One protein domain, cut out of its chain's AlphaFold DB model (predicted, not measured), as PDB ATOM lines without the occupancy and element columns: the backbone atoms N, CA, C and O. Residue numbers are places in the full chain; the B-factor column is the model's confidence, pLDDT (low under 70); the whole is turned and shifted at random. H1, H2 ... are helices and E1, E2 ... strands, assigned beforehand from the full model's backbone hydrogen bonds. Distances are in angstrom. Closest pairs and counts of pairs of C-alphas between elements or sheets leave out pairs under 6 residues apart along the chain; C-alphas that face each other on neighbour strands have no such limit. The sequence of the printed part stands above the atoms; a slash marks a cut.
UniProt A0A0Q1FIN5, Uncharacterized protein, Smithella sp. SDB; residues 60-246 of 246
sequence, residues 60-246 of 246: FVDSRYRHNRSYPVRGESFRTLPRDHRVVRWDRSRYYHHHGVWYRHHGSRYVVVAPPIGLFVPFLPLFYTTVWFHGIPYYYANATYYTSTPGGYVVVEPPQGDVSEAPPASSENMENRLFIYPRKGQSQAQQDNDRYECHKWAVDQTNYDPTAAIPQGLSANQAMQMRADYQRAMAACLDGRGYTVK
ATOM      1  N   PHE A  60     202.853 226.220 327.983       96.25
ATOM      2  CA  PHE A  60     203.477 224.941 327.654       96.25
ATOM      3  C   PHE A  60     204.999 225.103 327.616       96.25
ATOM      4  O   PHE A  60     205.496 226.229 327.557       96.25
ATOM      5  N   VAL A  61     205.741 223.995 327.670       97.12
ATOM      6  CA  VAL A  61     207.198 223.978 327.476       97.12
ATOM      7  C   VAL A  61     207.492 223.495 326.060       97.12
ATOM      8  O   VAL A  61     207.143 222.374 325.698       97.12
ATOM      9  N   ASP A  62     208.126 224.345 325.261       96.81
ATOM     10  CA  ASP A  62     208.628 224.021 323.932       96.81
ATOM     11  C   ASP A  62     210.014 223.380 324.062       96.81
ATOM     12  O   ASP A  62     211.011 224.070 324.276       96.81
ATOM     13  N   SER A  63     210.063 222.050 323.984       96.56
ATOM     14  CA  SER A  63     211.292 221.249 324.041       96.56
ATOM     15  C   SER A  63     211.885 220.940 322.662       96.56
ATOM     16  O   SER A  63     212.934 220.297 322.578       96.56
ATOM     17  N   ARG A  64     211.244 221.388 321.570       95.81
ATOM     18  CA  ARG A  64     211.703 221.112 320.202       95.81
ATOM     19  C   ARG A  64     213.099 221.697 319.994       95.81
ATOM     20  O   ARG A  64     213.348 222.819 320.411       95.81
ATOM     21  N   TYR A  65     214.006 220.946 319.364       96.12
ATOM     22  CA  TYR A  65     215.405 221.362 319.147       96.12
ATOM     23  C   TYR A  65     216.105 221.814 320.437       96.12
ATOM     24  O   TYR A  65     216.787 222.837 320.473       96.12
ATOM     25  N   ARG A  66     215.806 221.128 321.551       95.62
ATOM     26  CA  ARG A  66     216.338 221.451 322.886       95.62
ATOM     27  C   ARG A  66     216.087 222.908 323.295       95.62
ATOM     28  O   ARG A  66     216.819 223.460 324.115       95.62
ATOM     29  N   HIS A  67     215.038 223.522 322.746       95.00
ATOM     30  CA  HIS A  67     214.701 224.918 322.987       95.00
ATOM     31  C   HIS A  67     214.334 225.178 324.458       95.00
ATOM     32  O   HIS A  67     214.668 226.226 325.008       95.00
ATOM     33  N   ASN A  68     213.710 224.187 325.105       95.50
ATOM     34  CA  ASN A  68     213.444 224.089 326.542       95.50
ATOM     35  C   ASN A  68     212.892 225.375 327.173       95.50
ATOM     36  O   ASN A  68     213.330 225.802 328.244       95.50
ATOM     37  N   ARG A  69     211.909 225.998 326.513       95.69
ATOM     38  CA  ARG A  69     211.382 227.303 326.927       95.69
ATOM     39  C   ARG A  69     209.876 227.305 327.099       95.69
ATOM     40  O   ARG A  69     209.152 226.728 326.297       95.69
ATOM     41  N   SER A  70     209.396 227.981 328.144       96.44
ATOM     42  CA  SER A  70     207.960 228.104 328.385       96.44
ATOM     43  C   SER A  70     207.341 229.261 327.602       96.44
ATOM     44  O   SER A  70     207.856 230.382 327.623       96.44
ATOM     45  N   TYR A  71     206.213 228.985 326.949       96.38
ATOM     46  CA  TYR A  71     205.430 229.944 326.179       96.38
ATOM     47  C   TYR A  71     203.950 229.888 326.565       96.38
ATOM     48  O   TYR A  71     203.449 228.815 326.905       96.38
ATOM     49  N   PRO A  72     203.215 231.014 326.500       96.56
ATOM     50  CA  PRO A  72     201.762 230.978 326.596       96.56
ATOM     51  C   PRO A  72     201.175 230.206 325.409       96.56
ATOM     52  O   PRO A  72     201.698 230.272 324.293       96.56
ATOM     53  N   VAL A  73     200.077 229.482 325.631       95.75
ATOM     54  CA  VAL A  73     199.415 228.744 324.542       95.75
ATOM     55  C   VAL A  73     198.780 229.712 323.534       95.75
ATOM     56  O   VAL A  73     198.357 230.817 323.883       95.75
ATOM     57  N   ARG A  74     198.694 229.310 322.260       96.00
ATOM     58  CA  ARG A  74     198.003 230.108 321.232       96.00
ATOM     59  C   ARG A  74     196.544 230.348 321.634       96.00
ATOM     60  O   ARG A  74     195.888 229.452 322.155       96.00
ATOM     61  N   GLY A  75     196.044 231.556 321.385       95.88
ATOM     62  CA  GLY A  75     194.704 231.984 321.792       95.88
ATOM     63  C   GLY A  75     194.616 232.570 323.206       95.88
ATOM     64  O   GLY A  75     193.624 233.235 323.507       95.88
ATOM     65  N   GLU A  76     195.641 232.410 324.055       96.19
ATOM     66  CA  GLU A  76     195.695 233.125 325.338       96.19
ATOM     67  C   GLU A  76     195.649 234.632 325.130       96.19
ATOM     68  O   GLU A  76     196.173 235.158 324.144       96.19
ATOM     69  N   SER A  77     195.011 235.339 326.061       95.88
ATOM     70  CA  SER A  77     194.745 236.763 325.893       95.88
ATOM     71  C   SER A  77     195.148 237.594 327.103       95.88
ATOM     72  O   SER A  77     194.814 237.298 328.250       95.88
ATOM     73  N   PHE A  78     195.793 238.718 326.830       95.81
ATOM     74  CA  PHE A  78     196.414 239.591 327.813       95.81
ATOM     75  C   PHE A  78     195.790 240.981 327.737       95.81
ATOM     76  O   PHE A  78     195.441 241.458 326.660       95.81
ATOM     77  N   ARG A  79     195.638 241.654 328.878       95.50
ATOM     78  CA  ARG A  79     195.163 243.050 328.902       95.50
ATOM     79  C   ARG A  79     196.261 244.033 328.499       95.50
ATOM     80  O   ARG A  79     195.985 245.063 327.901       95.50
ATOM     81  N   THR A  80     197.503 243.701 328.825       95.38
ATOM     82  CA  THR A  80     198.683 244.527 328.580       95.38
ATOM     83  C   THR A  80     199.818 243.648 328.090       95.38
ATOM     84  O   THR A  80     199.912 242.483 328.477       95.38
ATOM     85  N   LEU A  81     200.691 244.219 327.270       96.12
ATOM     86  CA  LEU A  81     201.918 243.566 326.836       96.12
ATOM     87  C   LEU A  81     203.102 243.974 327.722       96.12
ATOM     88  O   LEU A  81     203.054 245.037 328.350       96.12
ATOM     89  N   PRO A  82     204.174 243.167 327.747       94.75
ATOM     90  CA  PRO A  82     205.465 243.584 328.285       94.75
ATOM     91  C   PRO A  82     205.935 244.915 327.682       94.75
ATOM     92  O   PRO A  82     205.628 245.233 326.531       94.75
ATOM     93  N   ARG A  83     206.652 245.724 328.470       93.12
ATOM     94  CA  ARG A  83     206.986 247.113 328.101       93.12
ATOM     95  C   ARG A  83     207.919 247.216 326.893       93.12
ATOM     96  O   ARG A  83     207.820 248.170 326.138       93.12
ATOM     97  N   ASP A  84     208.791 246.239 326.714       93.56
ATOM     98  CA  ASP A  84     209.817 246.143 325.672       93.56
ATOM     99  C   ASP A  84     209.351 245.351 324.436       93.56
ATOM    100  O   ASP A  84     210.163 244.939 323.601       93.56
ATOM    101  N   HIS A  85     208.040 245.130 324.293       96.06
ATOM    102  CA  HIS A  85     207.498 244.511 323.091       96.06
ATOM    103  C   HIS A  85     207.860 245.324 321.839       96.06
ATOM    104  O   HIS A  85     207.888 246.554 321.829       96.06
ATOM    105  N   ARG A  86     208.090 244.615 320.738       94.94
ATOM    106  CA  ARG A  86     208.325 245.209 319.422       94.94
ATOM    107  C   ARG A  86     207.023 245.240 318.640       94.94
ATOM    108  O   ARG A  86     206.225 244.314 318.748       94.94
ATOM    109  N   VAL A  87     206.821 246.278 317.837       94.75
ATOM    110  CA  VAL A  87     205.654 246.401 316.954       94.75
ATOM    111  C   VAL A  87     206.117 246.244 315.514       94.75
ATOM    112  O   VAL A  87     207.025 246.948 315.083       94.75
ATOM    113  N   VAL A  88     205.477 245.340 314.780       93.00
ATOM    114  CA  VAL A  88     205.727 245.089 313.357       93.00
ATOM    115  C   VAL A  88     204.423 245.296 312.600       93.00
ATOM    116  O   VAL A  88     203.356 244.860 313.047       93.00
ATOM    117  N   ARG A  89     204.488 246.012 311.480       90.81
ATOM    118  CA  ARG A  89     203.333 246.233 310.606       90.81
ATOM    119  C   ARG A  89     203.368 245.219 309.475       90.81
ATOM    120  O   ARG A  89     204.422 244.952 308.916       90.81
ATOM    121  N   TRP A  90     202.210 244.660 309.164       86.38
ATOM    122  CA  TRP A  90     202.037 243.730 308.061       86.38
ATOM    123  C   TRP A  90     200.684 243.976 307.429       86.38
ATOM    124  O   TRP A  90     199.657 243.847 308.109       86.38
ATOM    125  N   ASP A  91     200.694 244.375 306.158       84.62
ATOM    126  CA  ASP A  91     199.517 244.935 305.498       84.62
ATOM    127  C   ASP A  91     198.897 246.046 306.387       84.62
ATOM    128  O   ASP A  91     199.604 246.934 306.875       84.62
ATOM    129  N   ARG A  92     197.595 245.993 306.681       86.38
ATOM    130  CA  ARG A  92     196.894 246.957 307.544       86.38
ATOM    131  C   ARG A  92     196.887 246.555 309.020       86.38
ATOM    132  O   ARG A  92     196.243 247.210 309.841       86.38
ATOM    133  N   SER A  93     197.589 245.481 309.379       90.81
ATOM    134  CA  SER A  93     197.602 244.921 310.730       90.81
ATOM    135  C   SER A  93     198.880 245.263 311.496       90.81
ATOM    136  O   SER A  93     199.967 245.407 310.938       90.81
ATOM    137  N   ARG A  94     198.745 245.361 312.823       94.31
ATOM    138  CA  ARG A  94     199.874 245.437 313.755       94.31
ATOM    139  C   ARG A  94     200.021 244.116 314.486       94.31
ATOM    140  O   ARG A  94     199.062 243.627 315.087       94.31
ATOM    141  N   TYR A  95     201.239 243.610 314.471       96.94
ATOM    142  CA  TYR A  95     201.673 242.469 315.248       96.94
ATOM    143  C   TYR A  95     202.636 242.953 316.321       96.94
ATOM    144  O   TYR A  95     203.451 243.849 316.098       96.94
ATOM    145  N   TYR A  96     202.522 242.369 317.503       97.69
ATOM    146  CA  TYR A  96     203.350 242.706 318.645       97.69
ATOM    147  C   TYR A  96     204.180 241.483 318.992       97.69
ATOM    148  O   TYR A  96     203.650 240.379 319.049       97.69
ATOM    149  N   HIS A  97     205.470 241.662 319.221       97.94
ATOM    150  CA  HIS A  97     206.390 240.571 319.486       97.94
ATOM    151  C   HIS A  97     207.100 240.777 320.817       97.94
ATOM    152  O   HIS A  97     207.630 241.855 321.082       97.94
ATOM    153  N   HIS A  98     207.183 239.723 321.622       97.12
ATOM    154  CA  HIS A  98     207.996 239.714 322.832       97.12
ATOM    155  C   HIS A  98     208.610 238.330 323.058       97.12
ATOM    156  O   HIS A  98     207.899 237.344 323.244       97.12
ATOM    157  N   HIS A  99     209.945 238.270 323.016       93.62
ATOM    158  CA  HIS A  99     210.767 237.067 323.191       93.62
ATOM    159  C   HIS A  99     210.228 235.781 322.524       93.62
ATOM    160  O   HIS A  99     210.240 234.723 323.148       93.62
ATOM    161  N   GLY A 100     209.771 235.835 321.272       95.06
ATOM    162  CA  GLY A 100     209.265 234.674 320.524       95.06
ATOM    163  C   GLY A 100     207.751 234.475 320.598       95.06
ATOM    164  O   GLY A 100     207.213 233.617 319.908       95.06
ATOM    165  N   VAL A 101     207.033 235.275 321.389       97.94
ATOM    166  CA  VAL A 101     205.567 235.288 321.386       97.94
ATOM    167  C   VAL A 101     205.071 236.403 320.483       97.94
ATOM    168  O   VAL A 101     205.484 237.555 320.632       97.94
ATOM    169  N   TRP A 102     204.162 236.054 319.580       98.38
ATOM    170  CA  TRP A 102     203.460 236.997 318.725       98.38
ATOM    171  C   TRP A 102     202.054 237.238 319.243       98.38
ATOM    172  O   TRP A 102     201.345 236.306 319.614       98.38
ATOM    173  N   TYR A 103     201.648 238.500 319.237       98.25
ATOM    174  CA  TYR A 103     200.333 238.934 319.659       98.25
ATOM    175  C   TYR A 103     199.674 239.781 318.583       98.25
ATOM    176  O   TYR A 103     200.331 240.538 317.863       98.25
ATOM    177  N   ARG A 104     198.347 239.717 318.542       97.44
ATOM    178  CA  ARG A 104     197.509 240.631 317.772       97.44
ATOM    179  C   ARG A 104     196.500 241.285 318.701       97.44
ATOM    180  O   ARG A 104     195.955 240.642 319.596       97.44
ATOM    181  N   HIS A 105     196.262 242.572 318.492       96.50
ATOM    182  CA  HIS A 105     195.234 243.292 319.230       96.50
ATOM    183  C   HIS A 105     193.844 242.897 318.714       96.50
ATOM    184  O   HIS A 105     193.589 242.961 317.510       96.50
ATOM    185  N   HIS A 106     192.954 242.495 319.619       95.75
ATOM    186  CA  HIS A 106     191.580 242.106 319.328       95.75
ATOM    187  C   HIS A 106     190.646 242.606 320.440       95.75
ATOM    188  O   HIS A 106     190.749 242.186 321.597       95.75
ATOM    189  N   GLY A 107     189.729 243.518 320.099       93.06
ATOM    190  CA  GLY A 107     188.871 244.187 321.081       93.06
ATOM    191  C   GLY A 107     189.697 245.010 322.072       93.06
ATOM    192  O   GLY A 107     190.377 245.942 321.670       93.06
ATOM    193  N   SER A 108     189.648 244.654 323.355       94.56
ATOM    194  CA  SER A 108     190.422 245.285 324.439       94.56
ATOM    195  C   SER A 108     191.609 244.441 324.920       94.56
ATOM    196  O   SER A 108     192.165 244.696 325.991       94.56
ATOM    197  N   ARG A 109     191.966 243.380 324.184       97.38
ATOM    198  CA  ARG A 109     192.978 242.400 324.597       97.38
ATOM    199  C   ARG A 109     194.000 242.142 323.496       97.38
ATOM    200  O   ARG A 109     193.757 242.373 322.315       97.38
ATOM    201  N   TYR A 110     195.139 241.600 323.898       97.88
ATOM    202  CA  TYR A 110     196.191 241.093 323.029       97.88
ATOM    203  C   TYR A 110     196.164 239.574 323.054       97.88
ATOM    204  O   TYR A 110     196.345 238.980 324.111       97.88
ATOM    205  N   VAL A 111     195.925 238.951 321.908       97.56
ATOM    206  CA  VAL A 111     195.784 237.497 321.779       97.56
ATOM    207  C   VAL A 111     197.066 236.911 321.208       97.56
ATOM    208  O   VAL A 111     197.594 237.464 320.246       97.56
ATOM    209  N   VAL A 112     197.551 235.804 321.772       98.06
ATOM    210  CA  VAL A 112     198.702 235.047 321.259       98.06
ATOM    211  C   VAL A 112     198.328 234.399 319.928       98.06
ATOM    212  O   VAL A 112     197.398 233.594 319.865       98.06
ATOM    213  N   VAL A 113     199.061 234.728 318.867       97.75
ATOM    214  CA  VAL A 113     198.800 234.277 317.492       97.75
ATOM    215  C   VAL A 113     200.059 233.709 316.844       97.75
ATOM    216  O   VAL A 113     201.170 233.919 317.322       97.75
ATOM    217  N   ALA A 114     199.886 233.011 315.722       97.12
ATOM    218  CA  ALA A 114     200.980 232.811 314.781       97.12
ATOM    219  C   ALA A 114     201.239 234.121 314.015       97.12
ATOM    220  O   ALA A 114     200.267 234.778 313.622       97.12
ATOM    221  N   PRO A 115     202.500 234.510 313.774       96.81
ATOM    222  CA  PRO A 115     202.782 235.540 312.785       96.81
ATOM    223  C   PRO A 115     202.467 235.019 311.369       96.81
ATOM    224  O   PRO A 115     202.521 233.809 311.140       96.81
ATOM    225  N   PRO A 116     202.144 235.907 310.416       95.88
ATOM    226  CA  PRO A 116     201.990 235.525 309.021       95.88
ATOM    227  C   PRO A 116     203.329 235.076 308.422       95.88
ATOM    228  O   PRO A 116     204.376 235.653 308.721       95.88
ATOM    229  N   ILE A 117     203.279 234.067 307.549       95.81
ATOM    230  CA  ILE A 117     204.404 233.722 306.673       95.81
ATOM    231  C   ILE A 117     204.695 234.919 305.760       95.81
ATOM    232  O   ILE A 117     203.777 235.621 305.334       95.81
ATOM    233  N   GLY A 118     205.975 235.191 305.522       94.19
ATOM    234  CA  GLY A 118     206.444 236.358 304.783       94.19
ATOM    235  C   GLY A 118     206.671 237.606 305.639       94.19
ATOM    236  O   GLY A 118     207.188 238.593 305.123       94.19
ATOM    237  N   LEU A 119     206.350 237.586 306.941       94.75
ATOM    238  CA  LEU A 119     206.557 238.738 307.823       94.75
ATOM    239  C   LEU A 119     208.044 239.095 307.955       94.75
ATOM    240  O   LEU A 119     208.794 238.390 308.634       94.75
ATOM    241  N   PHE A 120     208.454 240.219 307.366       93.19
ATOM    242  CA  PHE A 120     209.807 240.751 307.515       93.19
ATOM    243  C   PHE A 120     210.005 241.396 308.889       93.19
ATOM    244  O   PHE A 120     209.192 242.198 309.348       93.19
ATOM    245  N   VAL A 121     211.118 241.064 309.541       93.25
ATOM    246  CA  VAL A 121     211.500 241.590 310.853       93.25
ATOM    247  C   VAL A 121     212.998 241.924 310.897       93.25
ATOM    248  O   VAL A 121     213.823 241.177 310.369       93.25
ATOM    249  N   PRO A 122     213.406 243.023 311.553       90.88
ATOM    250  CA  PRO A 122     214.821 243.374 311.696       90.88
ATOM    251  C   PRO A 122     215.498 242.683 312.895       90.88
ATOM    252  O   PRO A 122     216.632 243.007 313.236       90.88
ATOM    253  N   PHE A 123     214.809 241.770 313.580       92.31
ATOM    254  CA  PHE A 123     215.271 241.137 314.814       92.31
ATOM    255  C   PHE A 123     214.969 239.638 314.813       92.31
ATOM    256  O   PHE A 123     214.029 239.191 314.163       92.31
ATOM    257  N   LEU A 124     215.714 238.886 315.622       95.19
ATOM    258  CA  LEU A 124     215.327 237.539 316.035       95.19
ATOM    259  C   LEU A 124     214.734 237.560 317.453       95.19
ATOM    260  O   LEU A 124     215.030 238.474 318.234       95.19
ATOM    261  N   PRO A 125     213.900 236.570 317.813       96.06
ATOM    262  CA  PRO A 125     213.536 236.305 319.205       96.06
ATOM    263  C   PRO A 125     214.780 236.218 320.096       96.06
ATOM    264  O   PRO A 125     215.764 235.638 319.679       96.06
ATOM    265  N   LEU A 126     214.761 236.751 321.323       92.75
ATOM    266  CA  LEU A 126     215.965 236.774 322.182       92.75
ATOM    267  C   LEU A 126     216.560 235.377 322.442       92.75
ATOM    268  O   LEU A 126     217.771 235.215 322.495       92.75
ATOM    269  N   PHE A 127     215.692 234.381 322.583       93.06
ATOM    270  CA  PHE A 127     216.070 232.986 322.736       93.06
ATOM    271  C   PHE A 127     215.547 232.288 321.492       93.06
ATOM    272  O   PHE A 127     214.383 231.906 321.456       93.06
ATOM    273  N   TYR A 128     216.345 232.256 320.433       96.75
ATOM    274  CA  TYR A 128     216.076 231.439 319.257       96.75
ATOM    275  C   TYR A 128     216.985 230.210 319.298       96.75
ATOM    276  O   TYR A 128     218.083 230.266 319.850       96.75
ATOM    277  N   THR A 129     216.542 229.117 318.691       96.81
ATOM    278  CA  THR A 129     217.394 227.967 318.380       96.81
ATOM    279  C   THR A 129     217.743 228.006 316.899       96.81
ATOM    280  O   THR A 129     216.856 228.211 316.075       96.81
ATOM    281  N   THR A 130     219.008 227.813 316.535       95.94
ATOM    282  CA  THR A 130     219.386 227.634 315.127       95.94
ATOM    283  C   THR A 130     219.284 226.163 314.759       95.94
ATOM    284  O   THR A 130     219.798 225.311 315.480       95.94
ATOM    285  N   VAL A 131     218.647 225.877 313.630       95.62
ATOM    286  CA  VAL A 131     218.646 224.563 312.988       95.62
ATOM    287  C   VAL A 131     219.075 224.709 311.534       95.62
ATOM    288  O   VAL A 131     218.865 225.755 310.920       95.62
ATOM    289  N   TRP A 132     219.691 223.677 310.974       93.00
ATOM    290  CA  TRP A 132     220.222 223.692 309.616       93.00
ATOM    291  C   TRP A 132     219.443 222.727 308.739       93.00
ATOM    292  O   TRP A 132     219.338 221.541 309.050       93.00
ATOM    293  N   PHE A 133     218.936 223.244 307.624       91.19
ATOM    294  CA  PHE A 133     218.246 222.475 306.596       91.19
ATOM    295  C   PHE A 133     218.953 222.716 305.266       91.19
ATOM    296  O   PHE A 133     219.093 223.865 304.852       91.19
ATOM    297  N   HIS A 134     219.477 221.664 304.629       87.62
ATOM    298  CA  HIS A 134     220.308 221.792 303.419       87.62
ATOM    299  C   HIS A 134     221.491 222.776 303.569       87.62
ATOM    300  O   HIS A 134     221.869 223.466 302.628       87.62
ATOM    301  N   GLY A 135     222.066 222.876 304.775       85.88
ATOM    302  CA  GLY A 135     223.142 223.828 305.090       85.88
ATOM    303  C   GLY A 135     222.681 225.277 305.303       85.88
ATOM    304  O   GLY A 135     223.470 226.107 305.748       85.88
ATOM    305  N   ILE A 136     221.405 225.586 305.063       87.81
ATOM    306  CA  ILE A 136     220.820 226.912 305.269       87.81
ATOM    307  C   ILE A 136     220.370 227.041 306.734       87.81
ATOM    308  O   ILE A 136     219.660 226.160 307.231       87.81
ATOM    309  N   PRO A 137     220.746 228.123 307.443       92.00
ATOM    310  CA  PRO A 137     220.297 228.344 308.810       92.00
ATOM    311  C   PRO A 137     218.831 228.800 308.851       92.00
ATOM    312  O   PRO A 137     218.434 229.771 308.197       92.00
ATOM    313  N   TYR A 138     218.051 228.122 309.685       95.25
ATOM    314  CA  TYR A 138     216.713 228.505 310.120       95.25
ATOM    315  C   TYR A 138     216.768 228.827 311.611       95.25
ATOM    316  O   TYR A 138     217.371 228.104 312.403       95.25
ATOM    317  N   TYR A 139     216.116 229.908 312.008       97.12
ATOM    318  CA  TYR A 139     216.015 230.322 313.401       97.12
ATOM    319  C   TYR A 139     214.622 229.974 313.907       97.12
ATOM    320  O   TYR A 139     213.625 230.321 313.283       97.12
ATOM    321  N   TYR A 140     214.549 229.284 315.032       98.12
ATOM    322  CA  TYR A 140     213.329 228.728 315.587       98.12
ATOM    323  C   TYR A 140     213.007 229.359 316.940       98.12
ATOM    324  O   TYR A 140     213.878 229.463 317.803       98.12
ATOM    325  N   ALA A 141     211.746 229.735 317.150       98.12
ATOM    326  CA  ALA A 141     211.201 229.989 318.482       98.12
ATOM    327  C   ALA A 141     209.676 229.830 318.473       98.12
ATOM    328  O   ALA A 141     209.013 230.392 317.599       98.12
ATOM    329  N   ASN A 142     209.112 229.137 319.467       97.00
ATOM    330  CA  ASN A 142     207.663 229.051 319.692       97.00
ATOM    331  C   ASN A 142     206.876 228.650 318.424       97.00
ATOM    332  O   ASN A 142     205.969 229.360 317.970       97.00
ATOM    333  N   ALA A 143     207.288 227.545 317.793       95.88
ATOM    334  CA  ALA A 143     206.732 227.052 316.528       95.88
ATOM    335  C   ALA A 143     206.770 228.053 315.348       95.88
ATOM    336  O   ALA A 143     206.027 227.891 314.380       95.88
ATOM    337  N   THR A 144     207.608 229.090 315.424       98.19
ATOM    338  CA  THR A 144     207.844 230.057 314.346       98.19
ATOM    339  C   THR A 144     209.256 229.875 313.816       98.19
ATOM    340  O   THR A 144     210.208 229.823 314.596       98.19
ATOM    341  N   TYR A 145     209.380 229.807 312.494       98.06
ATOM    342  CA  TYR A 145     210.652 229.685 311.800       98.06
ATOM    343  C   TYR A 145     210.968 230.996 311.088       98.06
ATOM    344  O   TYR A 145     210.075 231.655 310.554       98.06
ATOM    345  N   TYR A 146     212.244 231.366 311.083       97.44
ATOM    346  CA  TYR A 146     212.759 232.521 310.366       97.44
ATOM    347  C   TYR A 146     213.957 232.106 309.525       97.44
ATOM    348  O   TYR A 146     214.779 231.306 309.970       97.44
ATOM    349  N   THR A 147     214.119 232.713 308.356       94.06
ATOM    350  CA  THR A 147     215.379 232.660 307.607       94.06
ATOM    351  C   THR A 147     215.928 234.068 307.416       94.06
ATOM    352  O   THR A 147     215.186 235.048 307.510       94.06
ATOM    353  N   SER A 148     217.237 234.196 307.184       92.06
ATOM    354  CA  SER A 148     217.828 235.505 306.898       92.06
ATOM    355  C   SER A 148     217.444 235.992 305.500       92.06
ATOM    356  O   SER A 148     217.324 235.216 304.555       92.06
ATOM    357  N   THR A 149     217.269 237.294 305.349       90.25
ATOM    358  CA  THR A 149     217.102 237.971 304.058       90.25
ATOM    359  C   THR A 149     217.870 239.287 304.112       90.25
ATOM    360  O   THR A 149     218.174 239.755 305.214       90.25
ATOM    361  N   PRO A 150     218.161 239.937 302.975       89.88
ATOM    362  CA  PRO A 150     218.745 241.272 303.001       89.88
ATOM    363  C   PRO A 150     217.958 242.214 303.922       89.88
ATOM    364  O   PRO A 150     216.747 242.393 303.790       89.88
ATOM    365  N   GLY A 151     218.656 242.757 304.916       84.06
ATOM    366  CA  GLY A 151     218.139 243.690 305.906       84.06
ATOM    367  C   GLY A 151     217.569 243.067 307.179       84.06
ATOM    368  O   GLY A 151     217.105 243.816 308.040       84.06
ATOM    369  N   GLY A 152     217.529 241.742 307.329       90.88
ATOM    370  CA  GLY A 152     217.006 241.114 308.544       90.88
ATOM    371  C   GLY A 152     216.575 239.671 308.342       90.88
ATOM    372  O   GLY A 152     217.347 238.836 307.872       90.88
ATOM    373  N   TYR A 153     215.343 239.381 308.740       94.31
ATOM    374  CA  TYR A 153     214.772 238.044 308.722       94.31
ATOM    375  C   TYR A 153     213.347 238.089 308.199       94.31
ATOM    376  O   TYR A 153     212.686 239.127 308.248       94.31
ATOM    377  N   VAL A 154     212.867 236.946 307.739       95.19
ATOM    378  CA  VAL A 154     211.481 236.761 307.316       95.19
ATOM    379  C   VAL A 154     210.917 235.522 307.992       95.19
ATOM    380  O   VAL A 154     211.648 234.550 308.179       95.19
ATOM    381  N   VAL A 155     209.651 235.571 308.407       97.56
ATOM    382  CA  VAL A 155     208.923 234.394 308.903       97.56
ATOM    383  C   VAL A 155     208.658 233.448 307.735       97.56
ATOM    384  O   VAL A 155     208.152 233.877 306.701       97.56
ATOM    385  N   VAL A 156     208.977 232.170 307.907       97.25
ATOM    386  CA  VAL A 156     208.924 231.156 306.846       97.25
ATOM    387  C   VAL A 156     208.126 229.938 307.276       97.25
ATOM    388  O   VAL A 156     207.903 229.710 308.471       97.25
ATOM    389  N   GLU A 157     207.702 229.148 306.298       96.69
ATOM    390  CA  GLU A 157     207.162 227.824 306.563       96.69
ATOM    391  C   GLU A 157     208.196 226.932 307.271       96.69
ATOM    392  O   GLU A 157     209.407 227.077 307.062       96.69
ATOM    393  N   PRO A 158     207.749 225.989 308.120       95.00
ATOM    394  CA  PRO A 158     208.646 225.004 308.702       95.00
ATOM    395  C   PRO A 158     209.385 224.224 307.602       95.00
ATOM    396  O   PRO A 158     208.735 223.788 306.643       95.00
ATOM    397  N   PRO A 159     210.706 223.997 307.740       92.75
ATOM    398  CA  PRO A 159     211.439 223.151 306.810       92.75
ATOM    399  C   PRO A 159     210.810 221.756 306.783       92.75
ATOM    400  O   PRO A 159     210.496 221.178 307.827       92.75
ATOM    401  N   GLN A 160     210.588 221.237 305.578       90.00
ATOM    402  CA  GLN A 160     209.988 219.925 305.362       90.00
ATOM    403  C   GLN A 160     211.117 218.900 305.256       90.00
ATOM    404  O   GLN A 160     211.729 218.761 304.203       90.00
ATOM    405  N   GLY A 161     211.432 218.215 306.352       87.06
ATOM    406  CA  GLY A 161     212.472 217.186 306.386       87.06
ATOM    407  C   GLY A 161     213.328 217.248 307.643       87.06
ATOM    408  O   GLY A 161     213.050 218.010 308.574       87.06
ATOM    409  N   ASP A 162     214.375 216.428 307.656       89.50
ATOM    410  CA  ASP A 162     215.293 216.353 308.783       89.50
ATOM    411  C   ASP A 162     216.176 217.598 308.847       89.50
ATOM    412  O   ASP A 162     216.814 218.006 307.873       89.50
ATOM    413  N   VAL A 163     216.221 218.201 310.031       93.38
ATOM    414  CA  VAL A 163     217.080 219.345 310.330       93.38
ATOM    415  C   VAL A 163     218.159 218.938 311.320       93.38
ATOM    416  O   VAL A 163     217.930 218.129 312.217       93.38
ATOM    417  N   SER A 164     219.339 219.533 311.177       93.88
ATOM    418  CA  SER A 164     220.436 219.381 312.133       93.88
ATOM    419  C   SER A 164     220.375 220.482 313.193       93.88
ATOM    420  O   SER A 164     220.044 221.619 312.872       93.88
ATOM    421  N   GLU A 165     220.730 220.173 314.443       92.88
ATOM    422  CA  GLU A 165     221.016 221.158 315.510       92.88
ATOM    423  C   GLU A 165     222.515 221.514 315.591       92.88
ATOM    424  O   GLU A 165     222.920 222.341 316.406       92.88
ATOM    425  N   ALA A 166     223.354 220.884 314.766       90.62
ATOM    426  CA  ALA A 166     224.774 221.192 314.651       90.62
ATOM    427  C   ALA A 166     225.052 221.998 313.369       90.62
ATOM    428  O   ALA A 166     224.521 221.636 312.309       90.62
ATOM    429  N   PRO A 167     225.898 223.046 313.435       84.75
ATOM    430  CA  PRO A 167     226.312 223.785 312.250       84.75
ATOM    431  C   PRO A 167     227.085 222.892 311.270       84.75
ATOM    432  O   PRO A 167     227.804 221.988 311.704       84.75
ATOM    433  N   PRO A 168     226.981 223.143 309.951       81.00
ATOM    434  CA  PRO A 168     227.808 222.464 308.964       81.00
ATOM    435  C   PRO A 168     229.287 222.815 309.177       81.00
ATOM    436  O   PRO A 168     229.621 223.917 309.612       81.00
ATOM    437  N   ALA A 169     230.177 221.876 308.845       72.31
ATOM    438  CA  ALA A 169     231.619 222.019 309.060       72.31
ATOM    439  C   ALA A 169     232.253 223.190 308.275       72.31
ATOM    440  O   ALA A 169     233.252 223.749 308.721       72.31
ATOM    441  N   SER A 170     231.666 223.599 307.145       63.69
ATOM    442  CA  SER A 170     232.054 224.787 306.374       63.69
ATOM    443  C   SER A 170     231.120 225.961 306.695       63.69
ATOM    444  O   SER A 170     230.055 226.138 306.106       63.69
ATOM    445  N   SER A 171     231.512 226.776 307.672       57.06
ATOM    446  CA  SER A 171     230.725 227.924 308.151       57.06
ATOM    447  C   SER A 171     230.849 229.198 307.295       57.06
ATOM    448  O   SER A 171     230.315 230.236 307.680       57.06
ATOM    449  N   GLU A 172     231.474 229.124 306.111       56.12
ATOM    450  CA  GLU A 172     231.731 230.279 305.226       56.12
ATOM    451  C   GLU A 172     230.455 231.049 304.831       56.12
ATOM    452  O   GLU A 172     230.485 232.252 304.596       56.12
ATOM    453  N   ASN A 173     229.289 230.395 304.854       53.00
ATOM    454  CA  ASN A 173     228.012 231.001 304.460       53.00
ATOM    455  C   ASN A 173     227.267 231.730 305.595       53.00
ATOM    456  O   ASN A 173     226.191 232.288 305.362       53.00
ATOM    457  N   MET A 174     227.800 231.744 306.824       53.66
ATOM    458  CA  MET A 174     227.172 232.454 307.948       53.66
ATOM    459  C   MET A 174     227.370 233.982 307.863       53.66
ATOM    460  O   MET A 174     226.616 234.731 308.491       53.66
ATOM    461  N   GLU A 175     228.329 234.446 307.054       52.53
ATOM    462  CA  GLU A 175     228.696 235.861 306.916       52.53
ATOM    463  C   GLU A 175     227.925 236.638 305.842       52.53
ATOM    464  O   GLU A 175     227.927 237.865 305.898       52.53
ATOM    465  N   ASN A 176     227.173 236.000 304.931       61.34
ATOM    466  CA  ASN A 176     226.420 236.737 303.897       61.34
ATOM    467  C   ASN A 176     225.102 237.349 304.422       61.34
ATOM    468  O   ASN A 176     224.039 237.297 303.793       61.34
ATOM    469  N   ARG A 177     225.147 237.893 305.640       69.75
ATOM    470  CA  ARG A 177     224.076 238.687 306.231       69.75
ATOM    471  C   ARG A 177     224.162 240.101 305.687       69.75
ATOM    472  O   ARG A 177     224.737 240.979 306.314       69.75
ATOM    473  N   LEU A 178     223.515 240.313 304.553       82.62
ATOM    474  CA  LEU A 178     223.340 241.648 304.004       82.62
ATOM    475  C   LEU A 178     222.468 242.485 304.952       82.62
ATOM    476  O   LEU A 178     221.322 242.129 305.239       82.62
ATOM    477  N   PHE A 179     222.996 243.596 305.442       86.38
ATOM    478  CA  PHE A 179     222.282 244.641 306.162       86.38
ATOM    479  C   PHE A 179     221.818 245.711 305.178       86.38
ATOM    480  O   PHE A 179     222.433 245.928 304.137       86.38
ATOM    481  N   ILE A 180     220.716 246.390 305.500       91.00
ATOM    482  CA  ILE A 180     220.182 247.464 304.659       91.00
ATOM    483  C   ILE A 180     220.176 248.764 305.450       91.00
ATOM    484  O   ILE A 180     219.796 248.783 306.622       91.00
ATOM    485  N   TYR A 181     220.559 249.851 304.792       91.06
ATOM    486  CA  TYR A 181     220.630 251.179 305.384       91.06
ATOM    487  C   TYR A 181     219.867 252.173 304.497       91.06
ATOM    488  O   TYR A 181     220.205 252.309 303.317       91.06
ATOM    489  N   PRO A 182     218.831 252.861 305.008       94.75
ATOM    490  CA  PRO A 182     218.065 253.831 304.224       94.75
ATOM    491  C   PRO A 182     218.937 255.033 303.843       94.75
ATOM    492  O   PRO A 182     219.453 255.721 304.722       94.75
ATOM    493  N   ARG A 183     219.080 255.340 302.546       96.69
ATOM    494  CA  ARG A 183     219.841 256.524 302.097       96.69
ATOM    495  C   ARG A 183     219.056 257.826 302.208       96.69
ATOM    496  O   ARG A 183     219.653 258.893 302.256       96.69
ATOM    497  N   LYS A 184     217.725 257.746 302.211       94.75
ATOM    498  CA  LYS A 184     216.824 258.907 302.127       94.75
ATOM    499  C   LYS A 184     215.977 259.083 303.391       94.75
ATOM    500  O   LYS A 184     214.956 259.758 303.352       94.75
ATOM    501  N   GLY A 185     216.364 258.440 304.496       92.62
ATOM    502  CA  GLY A 185     215.603 258.483 305.748       92.62
ATOM    503  C   GLY A 185     214.257 257.752 305.684       92.62
ATOM    504  O   GLY A 185     213.328 258.132 306.392       92.62
ATOM    505  N   GLN A 186     214.127 256.717 304.841       94.69
ATOM    506  CA  GLN A 186     212.892 255.938 304.722       94.69
ATOM    507  C   GLN A 186     212.429 255.406 306.091       94.69
ATOM    508  O   GLN A 186     213.179 254.723 306.799       94.69
ATOM    509  N   SER A 187     211.172 255.689 306.446       91.19
ATOM    510  CA  SER A 187     210.561 255.218 307.698       91.19
ATOM    511  C   SER A 187     210.502 253.690 307.754       91.19
ATOM    512  O   SER A 187     210.403 253.052 306.710       91.19
ATOM    513  N   GLN A 188     210.475 253.087 308.948       85.75
ATOM    514  CA  GLN A 188     210.392 251.624 309.090       85.75
ATOM    515  C   GLN A 188     209.238 251.014 308.278       85.75
ATOM    516  O   GLN A 188     209.443 250.031 307.580       85.75
ATOM    517  N   ALA A 189     208.060 251.645 308.293       84.50
ATOM    518  CA  ALA A 189     206.908 251.174 307.523       84.50
ATOM    519  C   ALA A 189     207.170 251.179 306.007       84.50
ATOM    520  O   ALA A 189     206.734 250.275 305.303       84.50
ATOM    521  N   GLN A 190     207.905 252.175 305.505       90.94
ATOM    522  CA  GLN A 190     208.333 252.193 304.110       90.94
ATOM    523  C   GLN A 190     209.358 251.092 303.829       90.94
ATOM    524  O   GLN A 190     209.227 250.406 302.825       90.94
ATOM    525  N   GLN A 191     210.332 250.878 304.723       90.50
ATOM    526  CA  GLN A 191     211.305 249.790 304.564       90.50
ATOM    527  C   GLN A 191     210.631 248.421 304.527       90.50
ATOM    528  O   GLN A 191     211.019 247.583 303.721       90.50
ATOM    529  N   ASP A 192     209.627 248.193 305.372       86.75
ATOM    530  CA  ASP A 192     208.881 246.933 305.414       86.75
ATOM    531  C   ASP A 192     208.119 246.704 304.095       86.75
ATOM    532  O   ASP A 192     208.199 245.620 303.515       86.75
ATOM    533  N   ASN A 193     207.459 247.742 303.568       89.44
ATOM    534  CA  ASN A 193     206.774 247.682 302.273       89.44
ATOM    535  C   ASN A 193     207.755 247.464 301.110       89.44
ATOM    536  O   ASN A 193     207.534 246.594 300.271       89.44
ATOM    537  N   ASP A 194     208.854 248.220 301.069       94.06
ATOM    538  CA  ASP A 194     209.869 248.109 300.018       94.06
ATOM    539  C   ASP A 194     210.542 246.729 300.033       94.06
ATOM    540  O   ASP A 194     210.802 246.166 298.971       94.06
ATOM    541  N   ARG A 195     210.757 246.137 301.217       92.69
ATOM    542  CA  ARG A 195     211.223 244.748 301.345       92.69
ATOM    543  C   ARG A 195     210.221 243.765 300.765       92.69
ATOM    544  O   ARG A 195     210.628 242.879 300.027       92.69
ATOM    545  N   TYR A 196     208.936 243.913 301.067       91.88
ATOM    546  CA  TYR A 196     207.916 243.021 300.522       91.88
ATOM    547  C   TYR A 196     207.836 243.107 298.988       91.88
ATOM    548  O   TYR A 196     207.822 242.083 298.306       91.88
ATOM    549  N   GLU A 197     207.859 244.319 298.428       94.94
ATOM    550  CA  GLU A 197     207.862 244.523 296.975       94.94
ATOM    551  C   GLU A 197     209.126 243.961 296.312       94.94
ATOM    552  O   GLU A 197     209.036 243.259 295.304       94.94
ATOM    553  N   CYS A 198     210.302 244.210 296.893       96.56
ATOM    554  CA  CYS A 198     211.553 243.658 296.379       96.56
ATOM    555  C   CYS A 198     211.641 242.141 296.523       96.56
ATOM    556  O   CYS A 198     212.242 241.496 295.671       96.56
ATOM    557  N   HIS A 199     211.023 241.570 297.556       95.44
ATOM    558  CA  HIS A 199     210.927 240.127 297.720       95.44
ATOM    559  C   HIS A 199     210.121 239.515 296.576       95.44
ATOM    560  O   HIS A 199     210.646 238.641 295.895       95.44
ATOM    561  N   LYS A 200     208.911 240.023 296.294       96.12
ATOM    562  CA  LYS A 200     208.098 239.551 295.159       96.12
ATOM    563  C   LYS A 200     208.870 239.615 293.841       96.12
ATOM    564  O   LYS A 200     208.865 238.655 293.080       96.12
ATOM    565  N   TRP A 201     209.566 240.727 293.599       97.31
ATOM    566  CA  TRP A 201     210.405 240.877 292.412       97.31
ATOM    567  C   TRP A 201     211.557 239.861 292.386       97.31
ATOM    568  O   TRP A 201     211.778 239.210 291.375       97.31
ATOM    569  N   ALA A 202     212.267 239.659 293.496       97.25
ATOM    570  CA  ALA A 202     213.367 238.699 293.568       97.25
ATOM    571  C   ALA A 202     212.906 237.240 293.391       97.25
ATOM    572  O   ALA A 202     213.633 236.445 292.793       97.25
ATOM    573  N   VAL A 203     211.706 236.894 293.868       96.75
ATOM    574  CA  VAL A 203     211.083 235.585 293.612       96.75
ATOM    575  C   VAL A 203     210.812 235.414 292.119       96.75
ATOM    576  O   VAL A 203     211.212 234.403 291.555       96.75
ATOM    577  N   ASP A 204     210.217 236.414 291.467       97.31
ATOM    578  CA  ASP A 204     209.954 236.402 290.021       97.31
ATOM    579  C   ASP A 204     211.244 236.259 289.191       97.31
ATOM    580  O   ASP A 204     211.301 235.473 288.250       97.31
ATOM    581  N   GLN A 205     212.324 236.936 289.593       97.62
ATOM    582  CA  GLN A 205     213.606 236.874 288.882       97.62
ATOM    583  C   GLN A 205     214.360 235.554 289.049       97.62
ATOM    584  O   GLN A 205     215.145 235.185 288.176       97.62
ATOM    585  N   THR A 206     214.193 234.866 290.179       95.69
ATOM    586  CA  THR A 206     215.026 233.697 290.519       95.69
ATOM    587  C   THR A 206     214.255 232.388 290.586       95.69
ATOM    588  O   THR A 206     214.870 231.328 290.693       95.69
ATOM    589  N   ASN A 207     212.922 232.443 290.525       94.25
ATOM    590  CA  ASN A 207     212.030 231.309 290.756       94.25
ATOM    591  C   ASN A 207     212.305 230.599 292.103       94.25
ATOM    592  O   ASN A 207     212.124 229.388 292.239       94.25
ATOM    593  N   TYR A 208     212.785 231.352 293.099       93.06
ATOM    594  CA  TYR A 208     213.079 230.880 294.450       93.06
ATOM    595  C   TYR A 208     212.393 231.772 295.485       93.06
ATOM    596  O   TYR A 208     212.668 232.970 295.563       93.06
ATOM    597  N   ASP A 209     211.545 231.169 296.321       94.44
ATOM    598  CA  ASP A 209     210.882 231.832 297.443       94.44
ATOM    599  C   ASP A 209     211.459 231.342 298.785       94.44
ATOM    600  O   ASP A 209     211.250 230.186 299.152       94.44
ATOM    601  N   PRO A 210     212.169 232.192 299.557       92.44
ATOM    602  CA  PRO A 210     212.682 231.810 300.872       92.44
ATOM    603  C   PRO A 210     211.597 231.604 301.939       92.44
ATOM    604  O   PRO A 210     211.934 231.138 303.025       92.44
ATOM    605  N   THR A 211     210.351 232.018 301.693       94.44
ATOM    606  CA  THR A 211     209.234 231.909 302.643       94.44
ATOM    607  C   THR A 211     208.491 230.585 302.543       94.44
ATOM    608  O   THR A 211     207.924 230.143 303.545       94.44
ATOM    609  N   ALA A 212     208.570 229.939 301.382       92.25
ATOM    610  CA  ALA A 212     208.056 228.604 301.142       92.25
ATOM    611  C   ALA A 212     209.037 227.528 301.629       92.25
ATOM    612  O   ALA A 212     210.252 227.739 301.725       92.25
ATOM    613  N   ALA A 213     208.512 226.337 301.911       86.56
ATOM    614  CA  ALA A 213     209.353 225.163 302.089       86.56
ATOM    615  C   ALA A 213     210.190 224.886 300.826       86.56
ATOM    616  O   ALA A 213     209.670 224.860 299.709       86.56
ATOM    617  N   ILE A 214     211.490 224.627 301.007       83.00
ATOM    618  CA  ILE A 214     212.363 224.209 299.903       83.00
ATOM    619  C   ILE A 214     211.836 222.867 299.356       83.00
ATOM    620  O   ILE A 214     211.627 221.944 300.151       83.00
ATOM    621  N   PRO A 215     211.616 222.737 298.030       78.62
ATOM    622  CA  PRO A 215     211.130 221.502 297.424       78.62
ATOM    623  C   PRO A 215     211.978 220.272 297.761       78.62
ATOM    624  O   PRO A 215     213.210 220.322 297.774       78.62
ATOM    625  N   GLN A 216     211.296 219.142 297.966       75.19
ATOM    626  CA  GLN A 216     211.939 217.840 298.147       75.19
ATOM    627  C   GLN A 216     212.778 217.480 296.913       75.19
ATOM    628  O   GLN A 216     212.342 217.676 295.779       75.19
ATOM    629  N   GLY A 217     213.976 216.931 297.130       78.50
ATOM    630  CA  GLY A 217     214.872 216.485 296.055       78.50
ATOM    631  C   GLY A 217     215.890 217.522 295.562       78.50
ATOM    632  O   GLY A 217     216.737 217.175 294.741       78.50
ATOM    633  N   LEU A 218     215.876 218.758 296.074       84.25
ATOM    634  CA  LEU A 218     216.966 219.711 295.835       84.25
ATOM    635  C   LEU A 218     218.214 219.324 296.637       84.25
ATOM    636  O   LEU A 218     218.151 219.072 297.839       84.25
ATOM    637  N   SER A 219     219.379 219.316 295.987       87.69
ATOM    638  CA  SER A 219     220.646 219.164 296.709       87.69
ATOM    639  C   SER A 219     220.954 220.410 297.545       87.69
ATOM    640  O   SER A 219     220.518 221.519 297.227       87.69
ATOM    641  N   ALA A 220     221.759 220.252 298.601       84.69
ATOM    642  CA  ALA A 220     222.184 221.379 299.435       84.69
ATOM    643  C   ALA A 220     222.872 222.490 298.620       84.69
ATOM    644  O   ALA A 220     222.561 223.666 298.787       84.69
ATOM    645  N   ASN A 221     223.744 222.119 297.677       87.38
ATOM    646  CA  ASN A 221     224.448 223.083 296.828       87.38
ATOM    647  C   ASN A 221     223.492 223.874 295.926       87.38
ATOM    648  O   ASN A 221     223.639 225.086 295.801       87.38
ATOM    649  N   GLN A 222     222.485 223.215 295.343       90.12
ATOM    650  CA  GLN A 222     221.468 223.898 294.537       90.12
ATOM    651  C   GLN A 222     220.642 224.871 295.383       90.12
ATOM    652  O   GLN A 222     220.483 226.025 294.994       90.12
ATOM    653  N   ALA A 223     220.175 224.442 296.560       88.25
ATOM    654  CA  ALA A 223     219.404 225.298 297.461       88.25
ATOM    655  C   ALA A 223     220.202 226.541 297.899       88.25
ATOM    656  O   ALA A 223     219.678 227.657 297.901       88.25
ATOM    657  N   MET A 224     221.489 226.369 298.218       87.06
ATOM    658  CA  MET A 224     222.381 227.482 298.555       87.06
ATOM    659  C   MET A 224     222.589 228.439 297.376       87.06
ATOM    660  O   MET A 224     222.551 229.653 297.580       87.06
ATOM    661  N   GLN A 225     222.755 227.922 296.155       90.25
ATOM    662  CA  GLN A 225     222.914 228.752 294.959       90.25
ATOM    663  C   GLN A 225     221.656 229.582 294.676       90.25
ATOM    664  O   GLN A 225     221.751 230.800 294.551       90.25
ATOM    665  N   MET A 226     220.475 228.955 294.660       91.25
ATOM    666  CA  MET A 226     219.199 229.651 294.433       91.25
ATOM    667  C   MET A 226     218.962 230.744 295.482       91.25
ATOM    668  O   MET A 226     218.557 231.861 295.165       91.25
ATOM    669  N   ARG A 227     219.298 230.456 296.744       90.81
ATOM    670  CA  ARG A 227     219.256 231.445 297.821       90.81
ATOM    671  C   ARG A 227     220.218 232.608 297.573       90.81
ATOM    672  O   ARG A 227     219.838 233.756 297.807       90.81
ATOM    673  N   ALA A 228     221.449 232.336 297.146       91.50
ATOM    674  CA  ALA A 228     222.427 233.374 296.839       91.50
ATOM    675  C   ALA A 228     221.954 234.255 295.671       91.50
ATOM    676  O   ALA A 228     222.097 235.477 295.729       91.50
ATOM    677  N   ASP A 229     221.349 233.657 294.643       94.00
ATOM    678  CA  ASP A 229     220.758 234.369 293.507       94.00
ATOM    679  C   ASP A 229     219.620 235.287 293.979       94.00
ATOM    680  O   ASP A 229     219.622 236.483 293.676       94.00
ATOM    681  N   TYR A 230     218.713 234.770 294.819       95.06
ATOM    682  CA  TYR A 230     217.639 235.553 295.438       95.06
ATOM    683  C   TYR A 230     218.183 236.717 296.273       95.06
ATOM    684  O   TYR A 230     217.688 237.841 296.178       95.06
ATOM    685  N   GLN A 231     219.221 236.484 297.083       93.44
ATOM    686  CA  GLN A 231     219.837 237.532 297.901       93.44
ATOM    687  C   GLN A 231     220.424 238.651 297.033       93.44
ATOM    688  O   GLN A 231     220.249 239.822 297.377       93.44
ATOM    689  N   ARG A 232     221.062 238.316 295.902       94.31
ATOM    690  CA  ARG A 232     221.584 239.308 294.948       94.31
ATOM    691  C   ARG A 232     220.464 240.093 294.269       94.31
ATOM    692  O   ARG A 232     220.551 241.318 294.216       94.31
ATOM    693  N   ALA A 233     219.401 239.427 293.816       96.62
ATOM    694  CA  ALA A 233     218.239 240.095 293.229       96.62
ATOM    695  C   ALA A 233     217.579 241.051 294.242       96.62
ATOM    696  O   ALA A 233     217.427 242.247 293.994       96.62
ATOM    697  N   MET A 234     217.275 240.560 295.441       96.00
ATOM    698  CA  MET A 234     216.695 241.367 296.512       96.00
ATOM    699  C   MET A 234     217.569 242.587 296.852       96.00
ATOM    700  O   MET A 234     217.052 243.695 297.005       96.00
ATOM    701  N   ALA A 235     218.892 242.404 296.937       95.06
ATOM    702  CA  ALA A 235     219.834 243.494 297.176       95.06
ATOM    703  C   ALA A 235     219.806 244.546 296.057       95.06
ATOM    704  O   ALA A 235     219.752 245.737 296.355       95.06
ATOM    705  N   ALA A 236     219.778 244.120 294.791       96.75
ATOM    706  CA  ALA A 236     219.711 245.018 293.640       96.75
ATOM    707  C   ALA A 236     218.411 245.842 293.619       96.75
ATOM    708  O   ALA A 236     218.450 247.053 293.403       96.75
ATOM    709  N   CYS A 237     217.265 245.220 293.910       97.81
ATOM    710  CA  CYS A 237     215.996 245.944 294.000       97.81
ATOM    711  C   CYS A 237     216.008 246.988 295.124       97.81
ATOM    712  O   CYS A 237     215.602 248.136 294.923       97.81
ATOM    713  N   LEU A 238     216.501 246.612 296.309       96.81
ATOM    714  CA  LEU A 238     216.612 247.530 297.441       96.81
ATOM    715  C   LEU A 238     217.583 248.678 297.136       96.81
ATOM    716  O   LEU A 238     217.285 249.832 297.453       96.81
ATOM    717  N   ASP A 239     218.695 248.401 296.457       96.56
ATOM    718  CA  ASP A 239     219.598 249.448 295.992       96.56
ATOM    719  C   ASP A 239     218.893 250.436 295.049       96.56
ATOM    720  O   ASP A 239     218.890 251.646 295.306       96.56
ATOM    721  N   GLY A 240     218.139 249.943 294.064       97.00
ATOM    722  CA  GLY A 240     217.309 250.782 293.191       97.00
ATOM    723  C   GLY A 240     216.286 251.650 293.943       97.00
ATOM    724  O   GLY A 240     215.991 252.773 293.531       97.00
ATOM    725  N   ARG A 241     215.798 251.190 295.103       97.06
ATOM    726  CA  ARG A 241     214.868 251.935 295.978       97.06
ATOM    727  C   ARG A 241     215.546 252.904 296.950       97.06
ATOM    728  O   ARG A 241     214.877 253.576 297.739       97.06
ATOM    729  N   GLY A 242     216.867 253.048 296.878       97.06
ATOM    730  CA  GLY A 242     217.613 253.977 297.722       97.06
ATOM    731  C   GLY A 242     218.005 253.392 299.077       97.06
ATOM    732  O   GLY A 242     218.061 254.139 300.058       97.06
ATOM    733  N   TYR A 243     218.265 252.089 299.144       96.69
ATOM    734  CA  TYR A 243     218.890 251.436 300.292       96.69
ATOM    735  C   TYR A 243     220.330 251.066 299.971       96.69
ATOM    736  O   TYR A 243     220.618 250.534 298.913       96.69
ATOM    737  N   THR A 244     221.250 251.295 300.895       94.81
ATOM    738  CA  THR A 244     222.586 250.706 300.802       94.81
ATOM    739  C   THR A 244     222.535 249.303 301.385       94.81
ATOM    740  O   THR A 244     222.118 249.151 302.532       94.81
ATOM    741  N   VAL A 245     222.962 248.303 300.616       92.88
ATOM    742  CA  VAL A 245     222.992 246.896 301.033       92.88
ATOM    743  C   VAL A 245     224.449 246.470 301.220       92.88
ATOM    744  O   VAL A 245     225.229 246.592 300.278       92.88
ATOM    745  N   LYS A 246     224.838 246.063 302.433       86.69
ATOM    746  CA  LYS A 246     226.222 245.709 302.798       86.69
ATOM    747  C   LYS A 246     226.269 244.589 303.815       86.69
ATOM    748  O   LYS A 246     225.397 244.603 304.710       86.69
TER     749      LYS A 246
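AT A GLANCE: This is residues 60 to 246 of the 246 residues of an uncharacterized protein of Smithella sp. SDB (UniProt A0A0Q1FIN5). A strongly twisted four-stranded sheet, E7 to E10, makes the middle, with a second such sheet, E3 to E6, to one side of it and the longest helix, H3, to the other; a second long helix, H2, crosses H3 at a steep tilt and reaches with its first residues, 188 to 196, to strand E3 of the second sheet. The small hairpin E1 and E2 sits near one end of strand E5, and the short pair E11 and E12 packs near the last turns of H3. The printed part has 187 residues with three named helices and twelve named strands, in the order E1 to E10, H1, E11, H2, H3, E12; each sheet is antiparallel, and the class is mixed, helices and strands. The whole is compact, with a radius of gyration of the C-alphas of 16.9 A and spans of 45 by 41 by 24 A.

HOW THE PARTS SIT: Begin at E1, residues 60 to 62, which forms a hairpin with E2, residues 69 to 72; N 62 and O 69 are 2.8 A apart. The closest C-alphas of E2 and E5, residues 101 to 106, are those of Tyr 71 and Val 101, 7.2 A apart. Next comes a meander, each strand the antiparallel neighbour of the one before: E3, residues 86 to 90, E4, residues 93 to 98, E5, and E6, residues 109 to 113. Look for N 88 and O 95 at 2.8 A, N 96 and O 103 at 2.9 A, and N 104 and O 111 at 2.9 A. Residues 77 to 78 pair antiparallel with residues 110 to 111 of E6. A second meander holds E7, residues 129 to 133, E8, residues 136 to 141, E9, residues 144 to 149, and E10, residues 152 to 156, with N 131 and O 138 at 2.8 A, N 139 and O 146 at 2.8 A, and N 147 and O 154 at 3.1 A. E5 and E8 are only just apart, their closest C-alphas 8.3 A from each other. H1, residues 171 to 174, only grazes the second sheet. E11, residues 180 to 182, is the antiparallel neighbour of E12, residues 243 to 245, with N 181 and O 244 at 2.8 A. H2, residues 188 to 206, grazes the first sheet; the closest C-alphas of H2 and E3 are those of Ala 189 and Arg 89, 6.8 A apart. H3, residues 220 to 240, grazes the second sheet, with C-alphas 231 and 149 at 6.8 A the closest to E9. H2 and H3 touch at Ala 202 and Ala 233, whose C-alphas are 5.1 A apart, opposite ways at a steep tilt of 51 degrees. Every O i to N i+4 pair is within hydrogen-bond range in H2 and H3; H1 is too short for one.

IN THESE COORDINATES: Find C-alpha 60 at (203.477, 224.941, 327.654), where E1 begins. E4 measures 16.8 A and E8 16.6 A from first to last C-alpha. H2 runs 26.2 A from C-alpha 188 at (210.392, 251.624, 309.090). H3 runs 30.5 A, and E12 ends at C-alpha 245, (222.992, 246.896, 301.033).

THE WHOLE: The two C-alphas farthest apart, those of Ser 108 and Ser 170, are 49.8 A from each other. The printed part has no cut. The links E2 to E3, E6 to E7, E10 to H1 and H2 to H3 are long. Look at residues 170 to 177 for pLDDT under 70; the mean of the printed part is 91.7.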